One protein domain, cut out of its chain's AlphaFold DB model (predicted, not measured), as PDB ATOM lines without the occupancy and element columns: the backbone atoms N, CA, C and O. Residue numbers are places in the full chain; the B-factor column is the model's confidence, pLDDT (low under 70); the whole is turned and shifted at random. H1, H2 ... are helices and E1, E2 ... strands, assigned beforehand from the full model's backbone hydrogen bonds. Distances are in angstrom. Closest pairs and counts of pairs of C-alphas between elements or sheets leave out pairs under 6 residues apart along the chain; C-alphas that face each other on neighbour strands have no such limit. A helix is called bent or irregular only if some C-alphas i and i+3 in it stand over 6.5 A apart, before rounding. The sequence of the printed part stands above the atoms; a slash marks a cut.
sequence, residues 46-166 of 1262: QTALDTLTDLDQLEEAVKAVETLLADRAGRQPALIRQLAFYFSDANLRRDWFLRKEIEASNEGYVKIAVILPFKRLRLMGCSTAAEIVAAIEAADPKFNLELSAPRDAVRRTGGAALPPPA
ATOM      1  N   GLN A  46      31.732 -12.484 -33.960       61.31
ATOM      2  CA  GLN A  46      31.906 -11.206 -34.649       61.31
ATOM      3  C   GLN A  46      32.717 -11.389 -35.941       61.31
ATOM      4  O   GLN A  46      32.286 -10.950 -37.000       61.31
ATOM      5  N   THR A  47      33.824 -12.141 -35.894       63.12
ATOM      6  CA  THR A  47      34.633 -12.456 -37.087       63.12
ATOM      7  C   THR A  47      33.843 -13.273 -38.120       63.12
ATOM      8  O   THR A  47      34.014 -13.078 -39.322       63.12
ATOM      9  N   ALA A  48      32.957 -14.175 -37.681       50.66
ATOM     10  CA  ALA A  48      32.059 -14.909 -38.572       50.66
ATOM     11  C   ALA A  48      30.999 -13.984 -39.199       50.66
ATOM     12  O   ALA A  48      30.773 -14.035 -40.404       50.66
ATOM     13  N   LEU A  49      30.400 -13.092 -38.406       54.91
ATOM     14  CA  LEU A  49      29.428 -12.105 -38.879       54.91
ATOM     15  C   LEU A  49      30.044 -11.146 -39.914       54.91
ATOM     16  O   LEU A  49      29.435 -10.891 -40.948       54.91
ATOM     17  N   ASP A  50      31.279 -10.697 -39.682       60.50
ATOM     18  CA  ASP A  50      32.024  -9.798 -40.573       60.50
ATOM     19  C   ASP A  50      32.567 -10.503 -41.842       60.50
ATOM     20  O   ASP A  50      33.091  -9.840 -42.739       60.50
ATOM     21  N   THR A  51      32.453 -11.839 -41.951       60.28
ATOM     22  CA  THR A  51      32.907 -12.628 -43.121       60.28
ATOM     23  C   THR A  51      31.789 -13.332 -43.898       60.28
ATOM     24  O   THR A  51      32.047 -13.843 -44.990       60.28
ATOM     25  N   LEU A  52      30.545 -13.331 -43.406       51.25
ATOM     26  CA  LEU A  52      29.393 -13.933 -44.085       51.25
ATOM     27  C   LEU A  52      28.688 -12.930 -45.012       51.25
ATOM     28  O   LEU A  52      27.853 -12.136 -44.591       51.25
ATOM     29  N   THR A  53      28.979 -13.010 -46.312       56.56
ATOM     30  CA  THR A  53      28.321 -12.203 -47.361       56.56
ATOM     31  C   THR A  53      26.956 -12.739 -47.811       56.56
ATOM     32  O   THR A  53      26.408 -12.236 -48.789       56.56
ATOM     33  N   ASP A  54      26.432 -13.782 -47.162       60.06
ATOM     34  CA  ASP A  54      25.289 -14.566 -47.637       60.06
ATOM     35  C   ASP A  54      24.161 -14.572 -46.591       60.06
ATOM     36  O   ASP A  54      24.262 -15.208 -45.539       60.06
ATOM     37  N   LEU A  55      23.107 -13.792 -46.856       56.53
ATOM     38  CA  LEU A  55      22.035 -13.511 -45.891       56.53
ATOM     39  C   LEU A  55      21.197 -14.750 -45.561       56.53
ATOM     40  O   LEU A  55      20.802 -14.914 -44.409       56.53
ATOM     41  N   ASP A  56      20.981 -15.636 -46.534       59.56
ATOM     42  CA  ASP A  56      20.143 -16.828 -46.369       59.56
ATOM     43  C   ASP A  56      20.741 -17.788 -45.325       59.56
ATOM     44  O   ASP A  56      20.021 -18.311 -44.474       59.56
ATOM     45  N   GLN A  57      22.071 -17.945 -45.312       57.22
ATOM     46  CA  GLN A  57      22.781 -18.755 -44.312       57.22
ATOM     47  C   GLN A  57      22.679 -18.144 -42.905       57.22
ATOM     48  O   GLN A  57      22.593 -18.872 -41.915       57.22
ATOM     49  N   LEU A  58      22.662 -16.810 -42.807       54.28
ATOM     50  CA  LEU A  58      22.477 -16.112 -41.536       54.28
ATOM     51  C   LEU A  58      21.031 -16.245 -41.035       54.28
ATOM     52  O   LEU A  58      20.817 -16.483 -39.849       54.28
ATOM     53  N   GLU A  59      20.037 -16.144 -41.922       63.44
ATOM     54  CA  GLU A  59      18.621 -16.302 -41.574       63.44
ATOM     55  C   GLU A  59      18.279 -17.758 -41.209       63.44
ATOM     56  O   GLU A  59      17.513 -17.995 -40.274       63.44
ATOM     57  N   GLU A  60      18.882 -18.750 -41.872       63.47
ATOM     58  CA  GLU A  60      18.745 -20.167 -41.511       63.47
ATOM     59  C   GLU A  60      19.434 -20.487 -40.172       63.47
ATOM     60  O   GLU A  60      18.850 -21.172 -39.328       63.47
ATOM     61  N   ALA A  61      20.613 -19.912 -39.901       50.41
ATOM     62  CA  ALA A  61      21.267 -20.014 -38.594       50.41
ATOM     63  C   ALA A  61      20.455 -19.335 -37.473       50.41
ATOM     64  O   ALA A  61      20.322 -19.900 -36.384       50.41
ATOM     65  N   VAL A  62      19.863 -18.162 -37.730       63.72
ATOM     66  CA  VAL A  62      18.962 -17.484 -36.781       63.72
ATOM     67  C   VAL A  62      17.714 -18.328 -36.527       63.72
ATOM     68  O   VAL A  62      17.414 -18.588 -35.367       63.72
ATOM     69  N   LYS A  63      17.052 -18.863 -37.561       64.00
ATOM     70  CA  LYS A  63      15.902 -19.775 -37.394       64.00
ATOM     71  C   LYS A  63      16.267 -21.043 -36.627       64.00
ATOM     72  O   LYS A  63      15.466 -21.512 -35.818       64.00
ATOM     73  N   ALA A  64      17.466 -21.594 -36.824       54.47
ATOM     74  CA  ALA A  64      17.952 -22.726 -36.038       54.47
ATOM     75  C   ALA A  64      18.137 -22.351 -34.554       54.47
ATOM     76  O   ALA A  64      17.724 -23.108 -33.675       54.47
ATOM     77  N   VAL A  65      18.684 -21.166 -34.259       52.25
ATOM     78  CA  VAL A  65      18.814 -20.643 -32.887       52.25
ATOM     79  C   VAL A  65      17.449 -20.338 -32.262       52.25
ATOM     80  O   VAL A  65      17.213 -20.741 -31.128       52.25
ATOM     81  N   GLU A  66      16.520 -19.713 -32.985       53.16
ATOM     82  CA  GLU A  66      15.142 -19.474 -32.534       53.16
ATOM     83  C   GLU A  66      14.399 -20.788 -32.263       53.16
ATOM     84  O   GLU A  66      13.741 -20.919 -31.234       53.16
ATOM     85  N   THR A  67      14.574 -21.803 -33.114       55.22
ATOM     86  CA  THR A  67      14.006 -23.146 -32.906       55.22
ATOM     87  C   THR A  67      14.606 -23.822 -31.668       55.22
ATOM     88  O   THR A  67      13.877 -24.412 -30.871       55.22
ATOM     89  N   LEU A  68      15.919 -23.690 -31.439       51.38
ATOM     90  CA  LEU A  68      16.588 -24.190 -30.230       51.38
ATOM     91  C   LEU A  68      16.185 -23.420 -28.960       51.38
ATOM     92  O   LEU A  68      16.151 -24.005 -27.876       51.38
ATOM     93  N   LEU A  69      15.868 -22.128 -29.067       51.09
ATOM     94  CA  LEU A  69      15.336 -21.318 -27.968       51.09
ATOM     95  C   LEU A  69      13.869 -21.666 -27.673       51.09
ATOM     96  O   LEU A  69      13.501 -21.771 -26.504       51.09
ATOM     97  N   ALA A  70      13.058 -21.933 -28.700       53.88
ATOM     98  CA  ALA A  70      11.689 -22.423 -28.555       53.88
ATOM     99  C   ALA A  70      11.641 -23.826 -27.920       53.88
ATOM    100  O   ALA A  70      10.843 -24.057 -27.013       53.88
ATOM    101  N   ASP A  71      12.537 -24.740 -28.311       57.94
ATOM    102  CA  ASP A  71      12.705 -26.044 -27.650       57.94
ATOM    103  C   ASP A  71      13.154 -25.896 -26.182       57.94
ATOM    104  O   ASP A  71      12.591 -26.529 -25.285       57.94
ATOM    105  N   ARG A  72      14.115 -25.003 -25.896       56.28
ATOM    106  CA  ARG A  72      14.522 -24.679 -24.515       56.28
ATOM    107  C   ARG A  72      13.351 -24.136 -23.686       56.28
ATOM    108  O   ARG A  72      13.173 -24.577 -22.550       56.28
ATOM    109  N   ALA A  73      12.531 -23.245 -24.245       54.44
ATOM    110  CA  ALA A  73      11.326 -22.730 -23.592       54.44
ATOM    111  C   ALA A  73      10.281 -23.838 -23.360       54.44
ATOM    112  O   ALA A  73       9.736 -23.954 -22.264       54.44
ATOM    113  N   GLY A  74      10.069 -24.725 -24.339       61.28
ATOM    114  CA  GLY A  74       9.199 -25.900 -24.208       61.28
ATOM    115  C   GLY A  74       9.641 -26.883 -23.114       61.28
ATOM    116  O   GLY A  74       8.802 -27.552 -22.508       61.28
ATOM    117  N   ARG A  75      10.944 -26.939 -22.799       71.12
ATOM    118  CA  ARG A  75      11.502 -27.787 -21.731       71.12
ATOM    119  C   ARG A  75      11.437 -27.175 -20.326       71.12
ATOM    120  O   ARG A  75      11.425 -27.939 -19.357       71.12
ATOM    121  N   GLN A  76      11.325 -25.852 -20.171       71.00
ATOM    122  CA  GLN A  76      11.224 -25.216 -18.844       71.00
ATOM    123  C   GLN A  76      10.053 -25.758 -17.990       71.00
ATOM    124  O   GLN A  76      10.307 -26.157 -16.851       71.00
ATOM    125  N   PRO A  77       8.808 -25.909 -18.496       78.19
ATOM    126  CA  PRO A  77       7.707 -26.490 -17.721       78.19
ATOM    127  C   PRO A  77       7.948 -27.928 -17.238       78.19
ATOM    128  O   PRO A  77       7.388 -28.323 -16.215       78.19
ATOM    129  N   ALA A  78       8.761 -28.721 -17.946       77.62
ATOM    130  CA  ALA A  78       9.132 -30.073 -17.521       77.62
ATOM    131  C   ALA A  78      10.194 -30.041 -16.407       77.62
ATOM    132  O   ALA A  78      10.060 -30.749 -15.405       77.62
ATOM    133  N   LEU A  79      11.194 -29.159 -16.534       83.38
ATOM    134  CA  LEU A  79      12.207 -28.923 -15.501       83.38
ATOM    135  C   LEU A  79      11.571 -28.422 -14.196       83.38
ATOM    136  O   LEU A  79      11.845 -28.993 -13.142       83.38
ATOM    137  N   ILE A  80      10.660 -27.445 -14.264       84.31
ATOM    138  CA  ILE A  80       9.923 -26.913 -13.103       84.31
ATOM    139  C   ILE A  80       9.160 -28.030 -12.384       84.31
ATOM    140  O   ILE A  80       9.315 -28.203 -11.177       84.31
ATOM    141  N   ARG A  81       8.391 -28.849 -13.119       83.12
ATOM    142  CA  ARG A  81       7.645 -29.986 -12.544       83.12
ATOM    143  C   ARG A  81       8.565 -30.997 -11.860       83.12
ATOM    144  O   ARG A  81       8.217 -31.508 -10.800       83.12
ATOM    145  N   GLN A  82       9.731 -31.287 -12.438       86.12
ATOM    146  CA  GLN A  82      10.668 -32.251 -11.863       86.12
ATOM    147  C   GLN A  82      11.438 -31.687 -10.655       86.12
ATOM    148  O   GLN A  82      11.686 -32.427  -9.704       86.12
ATOM    149  N   LEU A  83      11.774 -30.395 -10.650       87.12
ATOM    150  CA  LEU A  83      12.360 -29.713  -9.490       87.12
ATOM    151  C   LEU A  83      11.353 -29.642  -8.333       87.12
ATOM    152  O   LEU A  83      11.673 -30.059  -7.222       87.12
ATOM    153  N   ALA A  84      10.112 -29.233  -8.609       85.75
ATOM    154  CA  ALA A  84       9.029 -29.241  -7.629       85.75
ATOM    155  C   ALA A  84       8.745 -30.651  -7.079       85.75
ATOM    156  O   ALA A  84       8.509 -30.804  -5.885       85.75
ATOM    157  N   PHE A  85       8.832 -31.698  -7.911       86.00
ATOM    158  CA  PHE A  85       8.716 -33.085  -7.447       86.00
ATOM    159  C   PHE A  85       9.819 -33.463  -6.447       86.00
ATOM    160  O   PHE A  85       9.513 -34.076  -5.428       86.00
ATOM    161  N   TYR A  86      11.082 -33.091  -6.688       88.75
ATOM    162  CA  TYR A  86      12.191 -33.440  -5.786       88.75
ATOM    163  C   TYR A  86      12.015 -32.875  -4.371       88.75
ATOM    164  O   TYR A  86      12.274 -33.583  -3.398       88.75
ATOM    165  N   PHE A  87      11.515 -31.641  -4.263       87.31
ATOM    166  CA  PHE A  87      11.219 -30.968  -2.992       87.31
ATOM    167  C   PHE A  87       9.768 -31.163  -2.503       87.31
ATOM    168  O   PHE A  87       9.359 -30.544  -1.519       87.31
ATOM    169  N   SER A  88       8.980 -32.015  -3.169       84.50
ATOM    170  CA  SER A  88       7.617 -32.350  -2.745       84.50
ATOM    171  C   SER A  88       7.612 -33.299  -1.548       84.50
ATOM    172  O   SER A  88       8.526 -34.111  -1.372       84.50
ATOM    173  N   ASP A  89       6.534 -33.277  -0.764       81.25
ATOM    174  CA  ASP A  89       6.377 -34.202   0.361       81.25
ATOM    175  C   ASP A  89       6.314 -35.675  -0.083       81.25
ATOM    176  O   ASP A  89       6.740 -36.551   0.664       81.25
ATOM    177  N   ALA A  90       5.862 -35.962  -1.310       74.31
ATOM    178  CA  ALA A  90       5.854 -37.316  -1.875       74.31
ATOM    179  C   ALA A  90       7.268 -37.901  -2.034       74.31
ATOM    180  O   ALA A  90       7.488 -39.089  -1.775       74.31
ATOM    181  N   ASN A  91       8.236 -37.064  -2.428       84.38
ATOM    182  CA  ASN A  91       9.633 -37.465  -2.571       84.38
ATOM    183  C   ASN A  91      10.372 -37.409  -1.224       84.38
ATOM    184  O   ASN A  91      10.953 -38.409  -0.808       84.38
ATOM    185  N   LEU A  92      10.286 -36.295  -0.484       84.94
ATOM    186  CA  LEU A  92      11.040 -36.075   0.764       84.94
ATOM    187  C   LEU A  92      10.652 -37.014   1.928       84.94
ATOM    188  O   LEU A  92      11.429 -37.179   2.870       84.94
ATOM    189  N   ARG A  93       9.495 -37.689   1.859       76.25
ATOM    190  CA  ARG A  93       9.136 -38.801   2.765       76.25
ATOM    191  C   ARG A  93      10.018 -40.047   2.594       76.25
ATOM    192  O   ARG A  93      10.112 -40.836   3.533       76.25
ATOM    193  N   ARG A  94      10.629 -40.245   1.416       73.69
ATOM    194  CA  ARG A  94      11.425 -41.435   1.042       73.69
ATOM    195  C   ARG A  94      12.875 -41.122   0.650       73.69
ATOM    196  O   ARG A  94      13.743 -41.974   0.816       73.69
ATOM    197  N   ASP A  95      13.136 -39.941   0.096       83.81
ATOM    198  CA  ASP A  95      14.441 -39.529  -0.426       83.81
ATOM    199  C   ASP A  95      15.377 -39.096   0.711       83.81
ATOM    200  O   ASP A  95      15.518 -37.915   1.028       83.81
ATOM    201  N   TRP A  96      16.012 -40.085   1.345       80.44
ATOM    202  CA  TRP A  96      16.980 -39.865   2.422       80.44
ATOM    203  C   TRP A  96      18.177 -39.005   1.990       80.44
ATOM    204  O   TRP A  96      18.757 -38.321   2.827       80.44
ATOM    205  N   PHE A  97      18.538 -38.998   0.700       88.56
ATOM    206  CA  PHE A  97      19.656 -38.200   0.205       88.56
ATOM    207  C   PHE A  97      19.317 -36.705   0.224       88.56
ATOM    208  O   PHE A  97      19.985 -35.943   0.920       88.56
ATOM    209  N   LEU A  98      18.244 -36.286  -0.461       87.19
ATOM    210  CA  LEU A  98      17.809 -34.884  -0.422       87.19
ATOM    211  C   LEU A  98      17.428 -34.447   0.991       87.19
ATOM    212  O   LEU A  98      17.766 -33.338   1.399       87.19
ATOM    213  N   ARG A  99      16.767 -35.324   1.753       85.88
ATOM    214  CA  ARG A  99      16.426 -35.063   3.151       85.88
ATOM    215  C   ARG A  99      17.672 -34.742   3.981       85.88
ATOM    216  O   ARG A  99      17.685 -33.727   4.667       85.88
ATOM    217  N   LYS A 100      18.729 -35.549   3.865       85.75
ATOM    218  CA  LYS A 100      19.990 -35.350   4.586       85.75
ATOM    219  C   LYS A 100      20.735 -34.085   4.157       85.75
ATOM    220  O   LYS A 100      21.313 -33.427   5.011       85.75
ATOM    221  N   GLU A 101      20.712 -33.715   2.877       87.62
ATOM    222  CA  GLU A 101      21.315 -32.455   2.400       87.62
ATOM    223  C   GLU A 101      20.567 -31.212   2.932       87.62
ATOM    224  O   GLU A 101      21.194 -30.190   3.227       87.62
ATOM    225  N   ILE A 102      19.242 -31.309   3.117       87.81
ATOM    226  CA  ILE A 102      18.428 -30.283   3.793       87.81
ATOM    227  C   ILE A 102      18.748 -30.254   5.298       87.81
ATOM    228  O   ILE A 102      19.043 -29.189   5.830       87.81
ATOM    229  N   GLU A 103      18.735 -31.405   5.980       83.81
ATOM    230  CA  GLU A 103      18.994 -31.525   7.429       83.81
ATOM    231  C   GLU A 103      20.442 -31.157   7.817       83.81
ATOM    232  O   GLU A 103      20.679 -30.671   8.920       83.81
ATOM    233  N   ALA A 104      21.412 -31.321   6.910       82.88
ATOM    234  CA  ALA A 104      22.803 -30.893   7.095       82.88
ATOM    235  C   ALA A 104      23.017 -29.371   6.944       82.88
ATOM    236  O   ALA A 104      24.121 -28.881   7.193       82.88
ATOM    237  N   SER A 105      21.988 -28.628   6.528       80.06
ATOM    238  CA  SER A 105      22.056 -27.196   6.244       80.06
ATOM    239  C   SER A 105      21.136 -26.425   7.190       80.06
ATOM    240  O   SER A 105      19.920 -26.499   7.060       80.06
ATOM    241  N   ASN A 106      21.702 -25.615   8.094       70.38
ATOM    242  CA  ASN A 106      20.963 -24.882   9.144       70.38
ATOM    243  C   ASN A 106      19.761 -24.039   8.651       70.38
ATOM    244  O   ASN A 106      18.888 -23.699   9.443       70.38
ATOM    245  N   GLU A 107      19.727 -23.676   7.365       76.94
ATOM    246  CA  GLU A 107      18.684 -22.858   6.720       76.94
ATOM    247  C   GLU A 107      17.867 -23.622   5.649       76.94
ATOM    248  O   GLU A 107      17.078 -23.018   4.915       76.94
ATOM    249  N   GLY A 108      18.073 -24.940   5.528       82.00
ATOM    250  CA  GLY A 108      17.356 -25.842   4.617       82.00
ATOM    251  C   GLY A 108      17.732 -25.757   3.129       82.00
ATOM    252  O   GLY A 108      17.009 -26.294   2.290       82.00
ATOM    253  N   TYR A 109      18.829 -25.077   2.779       87.94
ATOM    254  CA  TYR A 109      19.284 -24.878   1.396       87.94
ATOM    255  C   TYR A 109      20.104 -26.057   0.839       87.94
ATOM    256  O   TYR A 109      21.156 -26.394   1.372       87.94
ATOM    257  N   VAL A 110      19.691 -26.599  -0.312       89.88
ATOM    258  CA  VAL A 110      20.433 -27.603  -1.097       89.88
ATOM    259  C   VAL A 110      21.107 -26.931  -2.293       89.88
ATOM    260  O   VAL A 110      20.450 -26.285  -3.110       89.88
ATOM    261  N   LYS A 111      22.424 -27.096  -2.437       90.06
ATOM    262  CA  LYS A 111      23.198 -26.468  -3.522       90.06
ATOM    263  C   LYS A 111      22.815 -27.028  -4.893       90.06
ATOM    264  O   LYS A 111      22.758 -28.240  -5.083       90.06
ATOM    265  N   ILE A 112      22.672 -26.160  -5.893       88.19
ATOM    266  CA  ILE A 112      22.355 -26.532  -7.283       88.19
ATOM    267  C   ILE A 112      23.421 -27.482  -7.860       88.19
ATOM    268  O   ILE A 112      23.096 -28.384  -8.628       88.19
ATOM    269  N   ALA A 113      24.676 -27.364  -7.413       86.25
ATOM    270  CA  ALA A 113      25.759 -28.296  -7.743       86.25
ATOM    271  C   ALA A 113      25.484 -29.762  -7.336       86.25
ATOM    272  O   ALA A 113      25.970 -30.672  -8.003       86.25
ATOM    273  N   VAL A 114      24.692 -29.998  -6.281       88.56
ATOM    274  CA  VAL A 114      24.269 -31.338  -5.829       88.56
ATOM    275  C   VAL A 114      23.103 -31.867  -6.674       88.56
ATOM    276  O   VAL A 114      23.005 -33.067  -6.916       88.56
ATOM    277  N   ILE A 115      22.257 -30.966  -7.180       88.06
ATOM    278  CA  ILE A 115      21.052 -31.276  -7.965       88.06
ATOM    279  C   ILE A 115      21.395 -31.549  -9.445       88.06
ATOM    280  O   ILE A 115      20.848 -32.467 -10.053       88.06
ATOM    281  N   LEU A 116      22.338 -30.803 -10.033       86.75
ATOM    282  CA  LEU A 116      22.790 -30.956 -11.428       86.75
ATOM    283  C   LEU A 116      23.135 -32.396 -11.881       86.75
ATOM    284  O   LEU A 116      22.728 -32.764 -12.986       86.75
ATOM    285  N   PRO A 117      23.845 -33.245 -11.107       86.19
ATOM    286  CA  PRO A 117      24.137 -34.621 -11.520       86.19
ATOM    287  C   PRO A 117      22.915 -35.558 -11.558       86.19
ATOM    288  O   PRO A 117      23.054 -36.707 -11.992       86.19
ATOM    289  N   PHE A 118      21.720 -35.124 -11.131       88.25
ATOM    290  CA  PHE A 118      20.541 -35.988 -11.058       88.25
ATOM    291  C   PHE A 118      20.133 -36.515 -12.441       88.25
ATOM    292  O   PHE A 118      19.819 -35.764 -13.368       88.25
ATOM    293  N   LYS A 119      20.074 -37.850 -12.562       83.06
ATOM    294  CA  LYS A 119      19.904 -38.565 -13.841       83.06
ATOM    295  C   LYS A 119      18.707 -38.078 -14.667       83.06
ATOM    296  O   LYS A 119      18.810 -38.023 -15.886       83.06
ATOM    297  N   ARG A 120      17.591 -37.700 -14.029       79.88
ATOM    298  CA  ARG A 120      16.380 -37.219 -14.720       79.88
ATOM    299  C   ARG A 120      16.525 -35.795 -15.278       79.88
ATOM    300  O   ARG A 120      16.092 -35.564 -16.399       79.88
ATOM    301  N   LEU A 121      17.195 -34.878 -14.571       83.19
ATOM    302  CA  LEU A 121      17.506 -33.538 -15.098       83.19
ATOM    303  C   LEU A 121      18.486 -33.623 -16.274       83.19
ATOM    304  O   LEU A 121      18.255 -33.019 -17.321       83.19
ATOM    305  N   ARG A 122      19.522 -34.462 -16.139       82.81
ATOM    306  CA  ARG A 122      20.497 -34.726 -17.206       82.81
ATOM    307  C   ARG A 122      19.859 -35.359 -18.452       82.81
ATOM    308  O   ARG A 122      20.257 -35.025 -19.563       82.81
ATOM    309  N   LEU A 123      18.857 -36.229 -18.288       77.44
ATOM    310  CA  LEU A 123      18.086 -36.805 -19.402       77.44
ATOM    311  C   LEU A 123      17.172 -35.785 -20.108       77.44
ATOM    312  O   LEU A 123      16.930 -35.936 -21.298       77.44
ATOM    313  N   MET A 124      16.722 -34.726 -19.425       75.19
ATOM    314  CA  MET A 124      16.006 -33.595 -20.047       75.19
ATOM    315  C   MET A 124      16.948 -32.549 -20.681       75.19
ATOM    316  O   MET A 124      16.517 -31.464 -21.081       75.19
ATOM    317  N   GLY A 125      18.248 -32.852 -20.766       72.75
ATOM    318  CA  GLY A 125      19.253 -31.966 -21.350       72.75
ATOM    319  C   GLY A 125      19.574 -30.733 -20.503       72.75
ATOM    320  O   GLY A 125      20.125 -29.776 -21.039       72.75
ATOM    321  N   CYS A 126      19.238 -30.728 -19.207       76.31
ATOM    322  CA  CYS A 126      19.718 -29.702 -18.285       76.31
ATOM    323  C   CYS A 126      21.212 -29.925 -18.027       76.31
ATOM    324  O   CYS A 126      21.628 -31.031 -17.673       76.31
ATOM    325  N   SER A 127      22.012 -28.877 -18.217       73.94
ATOM    326  CA  SER A 127      23.478 -28.971 -18.242       73.94
ATOM    327  C   SER A 127      24.182 -27.872 -17.445       73.94
ATOM    328  O   SER A 127      25.346 -28.033 -17.081       73.94
ATOM    329  N   THR A 128      23.483 -26.778 -17.130       82.88
ATOM    330  CA  THR A 128      24.044 -25.615 -16.430       82.88
ATOM    331  C   THR A 128      23.209 -25.218 -15.215       82.88
ATOM    332  O   THR A 128      21.994 -25.405 -15.187       82.88
ATOM    333  N   ALA A 129      23.846 -24.618 -14.203       83.69
ATOM    334  CA  ALA A 129      23.132 -24.078 -13.041       83.69
ATOM    335  C   ALA A 129      22.137 -22.968 -13.433       83.69
ATOM    336  O   ALA A 129      21.056 -22.883 -12.856       83.69
ATOM    337  N   ALA A 130      22.470 -22.165 -14.451       80.06
ATOM    338  CA  ALA A 130      21.625 -21.084 -14.953       80.06
ATOM    339  C   ALA A 130      20.273 -21.579 -15.498       80.06
ATOM    340  O   ALA A 130      19.261 -20.918 -15.291       80.06
ATOM    341  N   GLU A 131      20.226 -22.760 -16.127       82.50
ATOM    342  CA  GLU A 131      18.972 -23.383 -16.585       82.50
ATOM    343  C   GLU A 131      18.044 -23.748 -15.409       82.50
ATOM    344  O   GLU A 131      16.828 -23.626 -15.534       82.50
ATOM    345  N   ILE A 132      18.604 -24.136 -14.254       84.12
ATOM    346  CA  ILE A 132      17.844 -24.433 -13.025       84.12
ATOM    347  C   ILE A 132      17.377 -23.142 -12.342       84.12
ATOM    348  O   ILE A 132      16.214 -23.057 -11.953       84.12
ATOM    349  N   VAL A 133      18.245 -22.129 -12.238       86.88
ATOM    350  CA  VAL A 133      17.892 -20.806 -11.689       86.88
ATOM    351  C   VAL A 133      16.753 -20.181 -12.494       86.88
ATOM    352  O   VAL A 133      15.700 -19.906 -11.930       86.88
ATOM    353  N   ALA A 134      16.907 -20.059 -13.817       82.88
ATOM    354  CA  ALA A 134      15.892 -19.464 -14.684       82.88
ATOM    355  C   ALA A 134      14.570 -20.253 -14.680       82.88
ATOM    356  O   ALA A 134      13.502 -19.654 -14.763       82.88
ATOM    357  N   ALA A 135      14.615 -21.585 -14.546       83.56
ATOM    358  CA  ALA A 135      13.407 -22.391 -14.383       83.56
ATOM    359  C   ALA A 135      12.683 -22.088 -13.059       83.56
ATOM    360  O   ALA A 135      11.461 -21.983 -13.056       83.56
ATOM    361  N   ILE A 136      13.407 -21.923 -11.947       84.12
ATOM    362  CA  ILE A 136      12.808 -21.616 -10.636       84.12
ATOM    363  C   ILE A 136      12.299 -20.167 -10.581       84.12
ATOM    364  O   ILE A 136      11.237 -19.926 -10.019       84.12
ATOM    365  N   GLU A 137      12.985 -19.210 -11.210       83.75
ATOM    366  CA  GLU A 137      12.517 -17.816 -11.303       83.75
ATOM    367  C   GLU A 137      11.305 -17.651 -12.236       83.75
ATOM    368  O   GLU A 137      10.476 -16.772 -12.013       83.75
ATOM    369  N   ALA A 138      11.158 -18.524 -13.236       80.56
ATOM    370  CA  ALA A 138       9.967 -18.622 -14.083       80.56
ATOM    371  C   ALA A 138       8.860 -19.530 -13.501       80.56
ATOM    372  O   ALA A 138       7.841 -19.757 -14.160       80.56
ATOM    373  N   ALA A 139       9.040 -20.088 -12.298       78.62
ATOM    374  CA  ALA A 139       8.055 -20.963 -11.676       78.62
ATOM    375  C   ALA A 139       6.920 -20.166 -11.009       78.62
ATOM    376  O   ALA A 139       7.138 -19.159 -10.341       78.62
ATOM    377  N   ASP A 140       5.692 -20.670 -11.141       74.31
ATOM    378  CA  ASP A 140       4.542 -20.205 -10.358       74.31
ATOM    379  C   ASP A 140       4.851 -20.355  -8.848       74.31
ATOM    380  O   ASP A 140       5.284 -21.440  -8.435       74.31
ATOM    381  N   PRO A 141       4.617 -19.332  -7.994       72.62
ATOM    382  CA  PRO A 141       4.837 -19.427  -6.546       72.62
ATOM    383  C   PRO A 141       4.127 -20.623  -5.884       72.62
ATOM    384  O   PRO A 141       4.578 -21.105  -4.846       72.62
ATOM    385  N   LYS A 142       3.081 -21.178  -6.513       72.81
ATOM    386  CA  LYS A 142       2.431 -22.444  -6.136       72.81
ATOM    387  C   LYS A 142       3.388 -23.641  -5.996       72.81
ATOM    388  O   LYS A 142       3.043 -24.604  -5.311       72.81
ATOM    389  N   PHE A 143       4.566 -23.619  -6.625       72.25
ATOM    390  CA  PHE A 143       5.552 -24.702  -6.528       72.25
ATOM    391  C   PHE A 143       6.389 -24.694  -5.233       72.25
ATOM    392  O   PHE A 143       7.107 -25.662  -4.994       72.25
ATOM    393  N   ASN A 144       6.258 -23.673  -4.373       80.50
ATOM    394  CA  ASN A 144       6.888 -23.598  -3.045       80.50
ATOM    395  C   ASN A 144       8.424 -23.793  -3.044       80.50
ATOM    396  O   ASN A 144       8.965 -24.479  -2.170       80.50
ATOM    397  N   LEU A 145       9.126 -23.187  -4.009       87.06
ATOM    398  CA  LEU A 145      10.591 -23.151  -4.079       87.06
ATOM    399  C   LEU A 145      11.128 -21.734  -3.828       87.06
ATOM    400  O   LEU A 145      10.557 -20.749  -4.286       87.06
ATOM    401  N   GLU A 146      12.266 -21.644  -3.143       85.44
ATOM    402  CA  GLU A 146      13.044 -20.417  -2.937       85.44
ATOM    403  C   GLU A 146      14.497 -20.619  -3.376       85.44
ATOM    404  O   GLU A 146      15.078 -21.686  -3.161       85.44
ATOM    405  N   LEU A 147      15.108 -19.569  -3.926       88.06
ATOM    406  CA  LEU A 147      16.543 -19.508  -4.201       88.06
ATOM    407  C   LEU A 147      17.298 -18.822  -3.054       88.06
ATOM    408  O   LEU A 147      16.767 -17.969  -2.343       88.06
ATOM    409  N   SER A 148      18.566 -19.184  -2.882       87.44
ATOM    410  CA  SER A 148      19.523 -18.432  -2.056       87.44
ATOM    411  C   SER A 148      19.823 -17.049  -2.661       87.44
ATOM    412  O   SER A 148      19.751 -16.890  -3.879       87.44
ATOM    413  N   ALA A 149      20.257 -16.078  -1.850       78.12
ATOM    414  CA  ALA A 149      20.689 -14.759  -2.336       78.12
ATOM    415  C   ALA A 149      21.798 -14.795  -3.424       78.12
ATOM    416  O   ALA A 149      21.659 -14.082  -4.417       78.12
ATOM    417  N   PRO A 150      22.855 -15.637  -3.332       83.31
ATOM    418  CA  PRO A 150      23.811 -15.839  -4.432       83.31
ATOM    419  C   PRO A 150      23.297 -16.733  -5.583       83.31
ATOM    420  O   PRO A 150      24.069 -17.046  -6.487       83.31
ATOM    421  N   ARG A 151      22.020 -17.152  -5.569       84.56
ATOM    422  CA  ARG A 151      21.377 -18.046  -6.558       84.56
ATOM    423  C   ARG A 151      22.116 -19.384  -6.786       84.56
ATOM    424  O   ARG A 151      21.983 -19.985  -7.847       84.56
ATOM    425  N   ASP A 152      22.867 -19.874  -5.795       87.88
ATOM    426  CA  ASP A 152      23.649 -21.120  -5.870       87.88
ATOM    427  C   ASP A 152      22.948 -22.340  -5.240       87.88
ATOM    428  O   ASP A 152      23.357 -23.481  -5.480       87.88
ATOM    429  N   ALA A 153      21.885 -22.117  -4.462       88.12
ATOM    430  CA  ALA A 153      21.125 -23.137  -3.748       88.12
ATOM    431  C   ALA A 153      19.602 -22.909  -3.790       88.12
ATOM    432  O   ALA A 153      19.123 -21.795  -4.019       88.12
ATOM    433  N   VAL A 154      18.850 -23.987  -3.544       90.06
ATOM    434  CA  VAL A 154      17.380 -24.077  -3.578       90.06
ATOM    435  C   VAL A 154      16.865 -24.603  -2.236       90.06
ATOM    436  O   VAL A 154      17.471 -25.510  -1.666       90.06
ATOM    437  N   ARG A 155      15.735 -24.093  -1.741       88.81
ATOM    438  CA  ARG A 155      14.998 -24.667  -0.600       88.81
ATOM    439  C   ARG A 155      13.485 -24.643  -0.819       88.81
ATOM    440  O   ARG A 155      13.007 -24.076  -1.799       88.81
ATOM    441  N   ARG A 156      12.730 -25.214   0.125       87.12
ATOM    442  CA  ARG A 156      11.271 -25.036   0.213       87.12
ATOM    443  C   ARG A 156      10.923 -23.647   0.756       87.12
ATOM    444  O   ARG A 156      11.564 -23.182   1.700       87.12
ATOM    445  N   THR A 157       9.888 -23.021   0.201       81.81
ATOM    446  CA  THR A 157       9.404 -21.695   0.623       81.81
ATOM    447  C   THR A 157       9.134 -21.623   2.129       81.81
ATOM    448  O   THR A 157       8.611 -22.565   2.726       81.81
ATOM    449  N   GLY A 158       9.527 -20.510   2.753       72.44
ATOM    450  CA  GLY A 158       9.349 -20.239   4.181       72.44
ATOM    451  C   GLY A 158      10.127 -21.159   5.128       72.44
ATOM    452  O   GLY A 158       9.877 -21.114   6.330       72.44
ATOM    453  N   GLY A 159      11.028 -22.012   4.623       66.81
ATOM    454  CA  GLY A 159      11.670 -23.051   5.435       66.81
ATOM    455  C   GLY A 159      10.690 -24.138   5.896       66.81
ATOM    456  O   GLY A 159      10.843 -24.673   6.991       66.81
ATOM    457  N   ALA A 160       9.659 -24.429   5.089       72.25
ATOM    458  CA  ALA A 160       8.607 -25.390   5.418       72.25
ATOM    459  C   ALA A 160       9.171 -26.732   5.920       72.25
ATOM    460  O   ALA A 160      10.023 -27.343   5.269       72.25
ATOM    461  N   ALA A 161       8.659 -27.183   7.071       73.56
ATOM    462  CA  ALA A 161       9.139 -28.373   7.764       73.56
ATOM    463  C   ALA A 161       9.179 -29.606   6.847       73.56
ATOM    464  O   ALA A 161       8.306 -29.818   5.999       73.56
ATOM    465  N   LEU A 162      10.205 -30.439   7.030       79.94
ATOM    466  CA  LEU A 162      10.294 -31.721   6.340       79.94
ATOM    467  C   LEU A 162       9.121 -32.617   6.758       79.94
ATOM    468  O   LEU A 162       8.801 -32.674   7.948       79.94
ATOM    469  N   PRO A 163       8.496 -33.350   5.819       78.19
ATOM    470  CA  PRO A 163       7.434 -34.276   6.176       78.19
ATOM    471  C   PRO A 163       7.985 -35.364   7.113       78.19
ATOM    472  O   PRO A 163       9.171 -35.722   7.014       78.19
ATOM    473  N   PRO A 164       7.151 -35.943   7.996       71.31
ATOM    474  CA  PRO A 164       7.558 -37.118   8.754       71.31
ATOM    475  C   PRO A 164       7.985 -38.221   7.767       71.31
ATOM    476  O   PRO A 164       7.317 -38.400   6.740       71.31
ATOM    477  N   PRO A 165       9.104 -38.926   8.021       67.88
ATOM    478  CA  PRO A 165       9.578 -39.979   7.127       67.88
ATOM    479  C   PRO A 165       8.508 -41.063   6.945       67.88
ATOM    480  O   PRO A 165       7.656 -41.255   7.813       67.88
ATOM    481  N   ALA A 166       8.554 -41.789   5.825       62.03
ATOM    482  CA  ALA A 166       7.666 -42.922   5.557       62.03
ATOM    483  C   ALA A 166       8.013 -44.135   6.447       62.03
ATOM    484  O   ALA A 166       8.510 -45.160   5.975       62.03
TER     485      ALA A 166
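What this domain is: This is residues 46 to 166 of the 1262 residues of the protein "Hypothetical protein" of Symbiodinium natans (UniProt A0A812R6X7). A long helical arm sticks out from a small head. Residues 59 to 71 of the bent helix H2 make most of the arm, with the short helix H1 off its far end; in the head, the arm H2b crosses H7, a small hairpin of E1 and E2 packs on H7, and the short helices H3 to H6 complete it. The printed part has 121 residues with seven named helices followed by two named strands, the strands forming one antiparallel sheet in the order E1 - E2. The class is mostly helix, and the whole is loose, with a radius of gyration of the C-alphas of 18.6 A. The C-alphas span 64 by 25 by 24 A, and the helical arm makes the length.

How they stand to each other: H1, residues 46 to 49, and H2a, residues 55 to 74, are apart, but only just, with their closest C-alphas 8.5 A apart. By its hydrogen bonds H2, residues 55 to 86, was assigned as one helix, but it is bent, with C-alphas 74 and 77 lying 6.7 A apart. Its arms H2a and H2b, the latter residues 77 to 86, stand at a shallow tilt of 33 degrees, only just short of steep. H2b touches H7, residues 129 to 137, about perpendicular at 88 degrees; their closest C-alphas are those of Ile 80 and Ala 135, 5.9 A apart. H3, residues 89 to 92, and H4, residues 96 to 103, are close but not clearly touching, with the C-alphas of Leu 92 and Arg 99 closest at 6.0 A. H5, residues 112 to 115, and H7 only just touch, with 3 pairs of C-alphas within 8 A and those of Ile 112 and Ala 129 closest at 6.3 A. H6, residues 119 to 123, is close to H2b but not clearly touching, with Leu 79 and Leu 121 closest at 7.0 A between C-alphas. E1, residues 145 to 147, and E2, residues 153 to 156, form an antiparallel hairpin at 149 degrees, with N 146 and O 155 within hydrogen-bond range at 2.9 A. The closest C-alphas of H7 and E1 are those of Ile 136 and Leu 145, 7.1 A apart. In H2a, H2b, H4, H6 and H7 every O i to N i+4 pair is within hydrogen-bond range; H1, H3 and H5 are too short for such a pair.

Where its parts are: H1 begins at C-alpha 46, (31.906, -11.206, -34.649). H2a is 28.1 A long, H2b 14.5 A and H7 12.4 A. E2 is 10.8 A long and ends at C-alpha 156, (11.271, -25.036, 0.213).

The domain as a whole: The C-alphas farthest apart, those of Thr 53 and Pro 164, are 64.8 A apart. The printed part has no cut and no long link. The mean pLDDT of the printed part is 75.7; residues 46 to 74, 159 and 165 to 166 are under 70.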